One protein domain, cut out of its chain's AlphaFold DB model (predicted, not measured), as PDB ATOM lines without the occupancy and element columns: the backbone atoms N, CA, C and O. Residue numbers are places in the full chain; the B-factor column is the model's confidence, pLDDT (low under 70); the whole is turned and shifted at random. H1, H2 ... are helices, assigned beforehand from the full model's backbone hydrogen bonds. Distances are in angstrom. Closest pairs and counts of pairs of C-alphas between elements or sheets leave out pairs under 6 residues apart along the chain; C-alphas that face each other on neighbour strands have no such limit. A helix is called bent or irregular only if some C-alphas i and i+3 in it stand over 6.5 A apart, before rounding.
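What this domain is: This is residues 384 to 455 of the 621 residues of the protein "Discoidin domain-containing protein" of Verrucomicrobiales bacterium (UniProt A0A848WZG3). A loose, elongated pair of helical lobes: at one end H3 and H2 make an open V, joined where H2 ends and H3 begins, and at the other end H1 and H4 run side by side in opposite ways, with H5 steeply tilted to both. Two unnamed stretches join the lobes, residues 390 to 395 from H1 to H2 and residues 418 to 431 from H3 back to H4. The printed part has 72 residues with five named helices, in the order H1, H2, H3, H4, H5, and no named strand; its class is all helix. The whole is loose, with a radius of gyration of the C-alphas of 14.1 A and spans of 43 by 23 by 17 A.

Where its parts are: H3, the longest helix, holds residues 406 to 417, begins with C-alpha 406 at (173.836, 195.638, 169.338) and measures 15.9 A from first to last C-alpha. It is irregular: C-alphas 411 and 414 are 7.3 A apart. H2 is residues 396 to 404, 11.9 A long. H1 is residues 384 to 389, 8.8 A long, with C-alpha 384 at (171.157, 203.858, 137.402). H4 is residues 432 to 439, 10.4 A long, and H5 is residues 444 to 453, 14.1 A long, ending with C-alpha 453 at (182.757, 209.908, 135.147).

How they stand to each other: H3 and H2 are close but not clearly touching, at a steep tilt of 52 degrees, opposite ways; their closest C-alphas, those of Ala 409 and His 402, are 6.0 A apart. H3 is apart from H1, H4 and H5, and H2 is apart from the same three. H1 and H4 touch, at a shallow tilt of 9 degrees, opposite ways; their closest C-alphas, those of Ile 387 and Asp 433, are 5.3 A apart. H5 is close to H4 but not clearly touching, at a steep tilt of 69 degrees, only just short of about perpendicular; the closest C-alphas are those of Tyr 437 and Arg 444, 6.2 A apart. H5 is also close to H1 but not clearly touching, at a steep tilt of 60 degrees, the closest C-alphas being those of Leu 384 and Ile 448, 7.0 A apart. In H1, H2, H4 and H5 every O i to N i+4 pair is within hydrogen-bond range; in H3 it is 6 of 8.

The domain as a whole: The two C-alphas farthest apart, those of Glu 407 and Pro 455, are 43.1 A apart. The printed part has no cut. The link from H3 to H4, 14 residues, is long; those from H2 to H3 and from H4 to H5 are tight, and that from H1 to H2 is short. The mean pLDDT of the printed part is 81.1, with residue 414, residues 416 to 420 and residues 454 to 455 under 70.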
ATOM      1  N   LEU A 384     170.360 202.621 137.421       87.19
ATOM      2  CA  LEU A 384     171.157 203.858 137.402       87.19
ATOM      3  C   LEU A 384     170.241 205.090 137.296       87.19
ATOM      4  O   LEU A 384     170.353 206.000 138.113       87.19
ATOM      5  N   HIS A 385     169.269 205.059 136.382       81.25
ATOM      6  CA  HIS A 385     168.252 206.096 136.197       81.25
ATOM      7  C   HIS A 385     167.316 206.229 137.414       81.25
ATOM      8  O   HIS A 385     166.962 207.326 137.833       81.25
ATOM      9  N   GLN A 386     166.931 205.122 138.057       86.25
ATOM     10  CA  GLN A 386     166.166 205.171 139.311       86.25
ATOM     11  C   GLN A 386     166.958 205.822 140.461       86.25
ATOM     12  O   GLN A 386     166.344 206.358 141.382       86.25
ATOM     13  N   ILE A 387     168.295 205.782 140.433       87.69
ATOM     14  CA  ILE A 387     169.152 206.453 141.424       87.69
ATOM     15  C   ILE A 387     169.442 207.907 141.017       87.69
ATOM     16  O   ILE A 387     169.599 208.731 141.911       87.69
ATOM     17  N   SER A 388     169.470 208.261 139.724       78.69
ATOM     18  CA  SER A 388     169.575 209.668 139.296       78.69
ATOM     19  C   SER A 388     168.280 210.446 139.553       78.69
ATOM     20  O   SER A 388     168.321 211.514 140.154       78.69
ATOM     21  N   GLU A 389     167.113 209.890 139.230       76.62
ATOM     22  CA  GLU A 389     165.837 210.609 139.394       76.62
ATOM     23  C   GLU A 389     165.191 210.397 140.775       76.62
ATOM     24  O   GLU A 389     164.266 211.111 141.167       76.62
ATOM     25  N   GLY A 390     165.645 209.390 141.528       79.88
ATOM     26  CA  GLY A 390     165.057 208.994 142.807       79.88
ATOM     27  C   GLY A 390     165.565 209.788 144.019       79.88
ATOM     28  O   GLY A 390     166.688 210.290 144.020       79.88
ATOM     29  N   PRO A 391     164.780 209.863 145.111       85.12
ATOM     30  CA  PRO A 391     165.223 210.495 146.349       85.12
ATOM     31  C   PRO A 391     166.390 209.717 146.971       85.12
ATOM     32  O   PRO A 391     166.245 208.556 147.361       85.12
ATOM     33  N   VAL A 392     167.539 210.381 147.104       87.44
ATOM     34  CA  VAL A 392     168.745 209.805 147.708       87.44
ATOM     35  C   VAL A 392     168.592 209.709 149.219       87.44
ATOM     36  O   VAL A 392     168.418 210.709 149.917       87.44
ATOM     37  N   SER A 393     168.718 208.495 149.739       91.19
ATOM     38  CA  SER A 393     168.787 208.233 151.172       91.19
ATOM     39  C   SER A 393     170.209 208.414 151.708       91.19
ATOM     40  O   SER A 393     171.190 208.489 150.965       91.19
ATOM     41  N   SER A 394     170.340 208.472 153.031       85.94
ATOM     42  CA  SER A 394     171.631 208.422 153.713       85.94
ATOM     43  C   SER A 394     171.697 207.188 154.610       85.94
ATOM     44  O   SER A 394     170.670 206.720 155.104       85.94
ATOM     45  N   ARG A 395     172.892 206.613 154.795       85.50
ATOM     46  CA  ARG A 395     173.091 205.300 155.448       85.50
ATOM     47  C   ARG A 395     172.634 205.219 156.912       85.50
ATOM     48  O   ARG A 395     172.629 204.141 157.501       85.50
ATOM     49  N   GLU A 396     172.238 206.341 157.502       84.69
ATOM     50  CA  GLU A 396     171.760 206.492 158.873       84.69
ATOM     51  C   GLU A 396     170.638 205.509 159.239       84.69
ATOM     52  O   GLU A 396     170.604 205.058 160.380       84.69
ATOM     53  N   TRP A 397     169.806 205.069 158.285       87.88
ATOM     54  CA  TRP A 397     168.812 204.006 158.519       87.88
ATOM     55  C   TRP A 397     169.438 202.693 159.028       87.88
ATOM     56  O   TRP A 397     168.864 202.022 159.889       87.88
ATOM     57  N   PHE A 398     170.624 202.335 158.528       85.88
ATOM     58  CA  PHE A 398     171.381 201.166 158.973       85.88
ATOM     59  C   PHE A 398     172.124 201.466 160.279       85.88
ATOM     60  O   PHE A 398     172.104 200.654 161.205       85.88
ATOM     61  N   ASN A 399     172.715 202.660 160.391       81.31
ATOM     62  CA  ASN A 399     173.441 203.106 161.583       81.31
ATOM     63  C   ASN A 399     172.529 203.115 162.829       81.31
ATOM     64  O   ASN A 399     172.928 202.658 163.902       81.31
ATOM     65  N   GLU A 400     171.293 203.599 162.683       85.50
ATOM     66  CA  GLU A 400     170.262 203.591 163.724       85.50
ATOM     67  C   GLU A 400     169.859 202.168 164.121       85.50
ATOM     68  O   GLU A 400     169.796 201.862 165.313       85.50
ATOM     69  N   TRP A 401     169.602 201.286 163.147       85.19
ATOM     70  CA  TRP A 401     169.265 199.886 163.424       85.19
ATOM     71  C   TRP A 401     170.400 199.173 164.163       85.19
ATOM     72  O   TRP A 401     170.143 198.541 165.186       85.19
ATOM     73  N   HIS A 402     171.645 199.331 163.709       79.12
ATOM     74  CA  HIS A 402     172.822 198.734 164.339       79.12
ATOM     75  C   HIS A 402     172.974 199.211 165.792       79.12
ATOM     76  O   HIS A 402     173.197 198.412 166.698       79.12
ATOM     77  N   THR A 403     172.780 200.512 166.028       81.94
ATOM     78  CA  THR A 403     172.858 201.120 167.367       81.94
ATOM     79  C   THR A 403     171.736 200.641 168.295       81.94
ATOM     80  O   THR A 403     171.964 200.469 169.491       81.94
ATOM     81  N   ARG A 404     170.532 200.389 167.765       86.31
ATOM     82  CA  ARG A 404     169.382 199.872 168.533       86.31
ATOM     83  C   ARG A 404     169.428 198.360 168.784       86.31
ATOM     84  O   ARG A 404     168.760 197.901 169.705       86.31
ATOM     85  N   ASN A 405     170.193 197.595 168.003       83.00
ATOM     86  CA  ASN A 405     170.203 196.127 168.036       83.00
ATOM     87  C   ASN A 405     171.621 195.535 168.236       83.00
ATOM     88  O   ASN A 405     172.025 194.668 167.459       83.00
ATOM     89  N   PRO A 406     172.407 195.958 169.249       80.31
ATOM     90  CA  PRO A 406     173.836 195.638 169.338       80.31
ATOM     91  C   PRO A 406     174.147 194.138 169.473       80.31
ATOM     92  O   PRO A 406     175.151 193.673 168.934       80.31
ATOM     93  N   GLU A 407     173.299 193.363 170.156       79.75
ATOM     94  CA  GLU A 407     173.481 191.909 170.297       79.75
ATOM     95  C   GLU A 407     173.160 191.164 168.997       79.75
ATOM     96  O   GLU A 407     173.960 190.344 168.546       79.75
ATOM     97  N   LEU A 408     172.034 191.497 168.353       77.31
ATOM     98  CA  LEU A 408     171.645 190.923 167.062       77.31
ATOM     99  C   LEU A 408     172.654 191.290 165.970       77.31
ATOM    100  O   LEU A 408     173.039 190.423 165.191       77.31
ATOM    101  N   ALA A 409     173.135 192.536 165.950       74.81
ATOM    102  CA  ALA A 409     174.228 192.956 165.084       74.81
ATOM    103  C   ALA A 409     175.477 192.104 165.350       74.81
ATOM    104  O   ALA A 409     175.958 191.444 164.438       74.81
ATOM    105  N   ARG A 410     175.957 192.010 166.598       73.88
ATOM    106  CA  ARG A 410     177.141 191.198 166.933       73.88
ATOM    107  C   ARG A 410     176.994 189.713 166.564       73.88
ATOM    108  O   ARG A 410     177.990 189.097 166.199       73.88
ATOM    109  N   ALA A 411     175.791 189.149 166.662       74.75
ATOM    110  CA  ALA A 411     175.518 187.759 166.301       74.75
ATOM    111  C   ALA A 411     175.397 187.541 164.782       74.75
ATOM    112  O   ALA A 411     175.890 186.541 164.272       74.75
ATOM    113  N   LYS A 412     174.747 188.463 164.056       74.88
ATOM    114  CA  LYS A 412     174.375 188.280 162.643       74.88
ATOM    115  C   LYS A 412     175.219 189.052 161.636       74.88
ATOM    116  O   LYS A 412     175.123 188.725 160.461       74.88
ATOM    117  N   LEU A 413     176.073 190.002 162.034       71.81
ATOM    118  CA  LEU A 413     176.890 190.773 161.081       71.81
ATOM    119  C   LEU A 413     177.750 189.858 160.201       71.81
ATOM    120  O   LEU A 413     177.827 190.078 159.004       71.81
ATOM    121  N   HIS A 414     178.334 188.799 160.767       66.62
ATOM    122  CA  HIS A 414     179.163 187.868 160.002       66.62
ATOM    123  C   HIS A 414     178.344 186.946 159.077       66.62
ATOM    124  O   HIS A 414     178.782 186.628 157.974       66.62
ATOM    125  N   GLU A 415     177.131 186.550 159.477       70.75
ATOM    126  CA  GLU A 415     176.201 185.826 158.594       70.75
ATOM    127  C   GLU A 415     175.720 186.722 157.439       70.75
ATOM    128  O   GLU A 415     175.619 186.275 156.302       70.75
ATOM    129  N   LEU A 416     175.497 188.005 157.725       68.00
ATOM    130  CA  LEU A 416     175.112 189.048 156.777       68.00
ATOM    131  C   LEU A 416     176.258 189.418 155.808       68.00
ATOM    132  O   LEU A 416     176.024 189.634 154.625       68.00
ATOM    133  N   GLU A 417     177.506 189.449 156.289       59.91
ATOM    134  CA  GLU A 417     178.716 189.624 155.470       59.91
ATOM    135  C   GLU A 417     179.018 188.385 154.606       59.91
ATOM    136  O   GLU A 417     179.565 188.524 153.517       59.91
ATOM    137  N   SER A 418     178.643 187.180 155.050       59.25
ATOM    138  CA  SER A 418     178.815 185.927 154.287       59.25
ATOM    139  C   SER A 418     177.595 185.532 153.439       59.25
ATOM    140  O   SER A 418     177.556 184.425 152.909       59.25
ATOM    141  N   GLY A 419     176.593 186.411 153.308       63.62
ATOM    142  CA  GLY A 419     175.385 186.171 152.504       63.62
ATOM    143  C   GLY A 419     174.446 185.083 153.046       63.62
ATOM    144  O   GLY A 419     173.475 184.724 152.386       63.62
ATOM    145  N   LYS A 420     174.703 184.562 154.255       68.56
ATOM    146  CA  LYS A 420     173.879 183.547 154.938       68.56
ATOM    147  C   LYS A 420     172.565 184.135 155.492       68.56
ATOM    148  O   LYS A 420     171.661 183.381 155.836       68.56
ATOM    149  N   VAL A 421     172.466 185.467 155.575       72.38
ATOM    150  CA  VAL A 421     171.309 186.263 156.030       72.38
ATOM    151  C   VAL A 421     171.220 187.532 155.169       72.38
ATOM    152  O   VAL A 421     172.256 188.092 154.813       72.38
ATOM    153  N   SER A 422     170.017 188.020 154.851       77.88
ATOM    154  CA  SER A 422     169.800 189.266 154.094       77.88
ATOM    155  C   SER A 422     169.378 190.452 154.978       77.88
ATOM    156  O   SER A 422     169.017 190.305 156.145       77.88
ATOM    157  N   LEU A 423     169.340 191.663 154.401       80.81
ATOM    158  CA  LEU A 423     168.740 192.838 155.053       80.81
ATOM    159  C   LEU A 423     167.262 192.611 155.432       80.81
ATOM    160  O   LEU A 423     166.817 193.099 156.471       80.81
ATOM    161  N   ALA A 424     166.503 191.869 154.620       80.50
ATOM    162  CA  ALA A 424     165.086 191.618 154.877       80.50
ATOM    163  C   ALA A 424     164.878 190.723 156.112       80.50
ATOM    164  O   ALA A 424     163.991 190.995 156.920       80.50
ATOM    165  N   ASP A 425     165.748 189.728 156.308       81.31
ATOM    166  CA  ASP A 425     165.725 188.815 157.461       81.31
ATOM    167  C   ASP A 425     166.048 189.526 158.787       81.31
ATOM    168  O   ASP A 425     165.627 189.096 159.859       81.31
ATOM    169  N   LEU A 426     166.751 190.663 158.721       79.81
ATOM    170  CA  LEU A 426     167.001 191.565 159.853       79.81
ATOM    171  C   LEU A 426     165.849 192.558 160.116       79.81
ATOM    172  O   LEU A 426     165.970 193.441 160.971       79.81
ATOM    173  N   GLY A 427     164.742 192.447 159.372       80.06
ATOM    174  CA  GLY A 427     163.576 193.329 159.465       80.06
ATOM    175  C   GLY A 427     163.802 194.742 158.910       80.06
ATOM    176  O   GLY A 427     163.005 195.644 159.180       80.06
ATOM    177  N   LEU A 428     164.884 194.971 158.157       83.38
ATOM    178  CA  LEU A 428     165.265 196.302 157.687       83.38
ATOM    179  C   LEU A 428     164.426 196.754 156.487       83.38
ATOM    180  O   LEU A 428     164.471 196.174 155.404       83.38
ATOM    181  N   LYS A 429     163.724 197.882 156.650       85.88
ATOM    182  CA  LYS A 429     163.089 198.609 155.541       85.88
ATOM    183  C   LYS A 429     164.136 199.408 154.761       85.88
ATOM    184  O   LYS A 429     164.235 200.623 154.901       85.88
ATOM    185  N   THR A 430     164.916 198.705 153.946       89.12
ATOM    186  CA  THR A 430     165.909 199.280 153.030       89.12
ATOM    187  C   THR A 430     165.300 200.395 152.155       89.12
ATOM    188  O   THR A 430     164.192 200.209 151.639       89.12
ATOM    189  N   PRO A 431     165.987 201.532 151.938       93.06
ATOM    190  CA  PRO A 431     165.562 202.572 150.995       93.06
ATOM    191  C   PRO A 431     165.473 202.117 149.529       93.06
ATOM    192  O   PRO A 431     165.969 201.054 149.152       93.06
ATOM    193  N   ALA A 432     164.798 202.908 148.689       92.88
ATOM    194  CA  ALA A 432     164.503 202.543 147.299       92.88
ATOM    195  C   ALA A 432     165.713 202.677 146.360       92.88
ATOM    196  O   ALA A 432     165.927 201.810 145.515       92.88
ATOM    197  N   ASP A 433     166.508 203.722 146.552       91.81
ATOM    198  CA  ASP A 433     167.821 203.956 145.951       91.81
ATOM    199  C   ASP A 433     168.837 202.885 146.379       91.81
ATOM    200  O   ASP A 433     169.513 202.310 145.530       91.81
ATOM    201  N   TYR A 434     168.891 202.519 147.667       91.25
ATOM    202  CA  TYR A 434     169.800 201.453 148.106       91.25
ATOM    203  C   TYR A 434     169.393 200.073 147.562       91.25
ATOM    204  O   TYR A 434     170.260 199.288 147.183       91.25
ATOM    205  N   ARG A 435     168.087 199.772 147.448       90.19
ATOM    206  CA  ARG A 435     167.629 198.573 146.718       90.19
ATOM    207  C   ARG A 435     168.043 198.613 145.248       90.19
ATOM    208  O   ARG A 435     168.562 197.618 144.760       90.19
ATOM    209  N   ALA A 436     167.878 199.748 144.567       91.81
ATOM    210  CA  ALA A 436     168.315 199.894 143.181       91.81
ATOM    211  C   ALA A 436     169.826 199.655 143.028       91.81
ATOM    212  O   ALA A 436     170.237 198.920 142.138       91.81
ATOM    213  N   TYR A 437     170.638 200.191 143.944       90.56
ATOM    214  CA  TYR A 437     172.084 199.966 143.992       90.56
ATOM    215  C   TYR A 437     172.443 198.494 144.240       90.56
ATOM    216  O   TYR A 437     173.355 197.977 143.604       90.56
ATOM    217  N   MET A 438     171.709 197.784 145.100       86.19
ATOM    218  CA  MET A 438     171.867 196.332 145.262       86.19
ATOM    219  C   MET A 438     171.496 195.564 143.981       86.19
ATOM    220  O   MET A 438     172.212 194.646 143.585       86.19
ATOM    221  N   GLU A 439     170.421 195.969 143.299       88.00
ATOM    222  CA  GLU A 439     169.960 195.389 142.029       88.00
ATOM    223  C   GLU A 439     170.878 195.703 140.827       88.00
ATOM    224  O   GLU A 439     170.775 195.032 139.803       88.00
ATOM    225  N   LEU A 440     171.834 196.637 140.948       88.31
ATOM    226  CA  LEU A 440     172.927 196.799 139.973       88.31
ATOM    227  C   LEU A 440     173.912 195.608 139.967       88.31
ATOM    228  O   LEU A 440     174.740 195.496 139.058       88.31
ATOM    229  N   GLY A 441     173.831 194.720 140.962       84.25
ATOM    230  CA  GLY A 441     174.630 193.501 141.052       84.25
ATOM    231  C   GLY A 441     176.038 193.735 141.604       84.25
ATOM    232  O   GLY A 441     176.277 194.616 142.432       84.25
ATOM    233  N   ARG A 442     176.990 192.903 141.172       79.81
ATOM    234  CA  ARG A 442     178.337 192.823 141.773       79.81
ATOM    235  C   ARG A 442     179.284 193.953 141.347       79.81
ATOM    236  O   ARG A 442     180.180 194.311 142.104       79.81
ATOM    237  N   PHE A 443     179.018 194.599 140.211       84.81
ATOM    238  CA  PHE A 443     179.790 195.744 139.698       84.81
ATOM    239  C   PHE A 443     179.226 197.120 140.073       84.81
ATOM    240  O   PHE A 443     179.730 198.139 139.611       84.81
ATOM    241  N   ARG A 444     178.184 197.175 140.904       87.31
ATOM    242  CA  ARG A 444     177.435 198.395 141.249       87.31
ATOM    243  C   ARG A 444     178.276 199.627 141.610       87.31
ATOM    244  O   ARG A 444     177.916 200.720 141.195       87.31
ATOM    245  N   ASP A 445     179.396 199.472 142.320       84.69
ATOM    246  CA  ASP A 445     180.319 200.584 142.606       84.69
ATOM    247  C   ASP A 445     180.884 201.175 141.307       84.69
ATOM    248  O   ASP A 445     180.777 202.375 141.074       84.69
ATOM    249  N   ALA A 446     181.447 200.315 140.451       86.12
ATOM    250  CA  ALA A 446     182.031 200.702 139.175       86.12
ATOM    251  C   ALA A 446     180.969 201.263 138.218       86.12
ATOM    252  O   ALA A 446     181.243 202.230 137.525       86.12
ATOM    253  N   LEU A 447     179.739 200.736 138.231       88.94
ATOM    254  CA  LEU A 447     178.625 201.270 137.435       88.94
ATOM    255  C   LEU A 447     178.217 202.689 137.872       88.94
ATOM    256  O   LEU A 447     178.101 203.574 137.027       88.94
ATOM    257  N   ILE A 448     178.044 202.926 139.179       87.19
ATOM    258  CA  ILE A 448     177.726 204.260 139.725       87.19
ATOM    259  C   ILE A 448     178.848 205.255 139.401       87.19
ATOM    260  O   ILE A 448     178.586 206.353 138.915       87.19
ATOM    261  N   LEU A 449     180.100 204.876 139.664       82.50
ATOM    262  CA  LEU A 449     181.253 205.761 139.503       82.50
ATOM    263  C   LEU A 449     181.614 205.980 138.020       82.50
ATOM    264  O   LEU A 449     182.079 207.062 137.668       82.50
ATOM    265  N   HIS A 450     181.314 205.020 137.137       83.06
ATOM    266  CA  HIS A 450     181.440 205.183 135.686       83.06
ATOM    267  C   HIS A 450     180.398 206.137 135.110       83.06
ATOM    268  O   HIS A 450     180.787 206.990 134.326       83.06
ATOM    269  N   GLU A 451     179.119 206.081 135.502       79.94
ATOM    270  CA  GLU A 451     178.125 207.069 135.029       79.94
ATOM    271  C   GLU A 451     178.449 208.487 135.546       79.94
ATOM    272  O   GLU A 451     178.266 209.475 134.836       79.94
ATOM    273  N   ILE A 452     179.021 208.604 136.752       77.19
ATOM    274  CA  ILE A 452     179.529 209.878 137.293       77.19
ATOM    275  C   ILE A 452     180.743 210.403 136.499       77.19
ATOM    276  O   ILE A 452     180.933 211.617 136.413       77.19
ATOM    277  N   ALA A 453     181.572 209.528 135.924       72.94
ATOM    278  CA  ALA A 453     182.757 209.908 135.147       72.94
ATOM    279  C   ALA A 453     182.476 210.105 133.642       72.94
ATOM    280  O   ALA A 453     183.027 211.019 133.027       72.94
ATOM    281  N   HIS A 454     181.604 209.279 133.064       69.31
ATOM    282  CA  HIS A 454     181.302 209.162 131.633       69.31
ATOM    283  C   HIS A 454     179.793 209.311 131.363       69.31
ATOM    284  O   HIS A 454     179.169 208.411 130.782       69.31
ATOM    285  N   PRO A 455     179.187 210.430 131.793       55.69
ATOM    286  CA  PRO A 455     177.746 210.615 131.735       55.69
ATOM    287  C   PRO A 455     177.202 210.532 130.310       55.69
ATOM    288  O   PRO A 455     177.707 211.182 129.392       55.69
TER     289      PRO A 455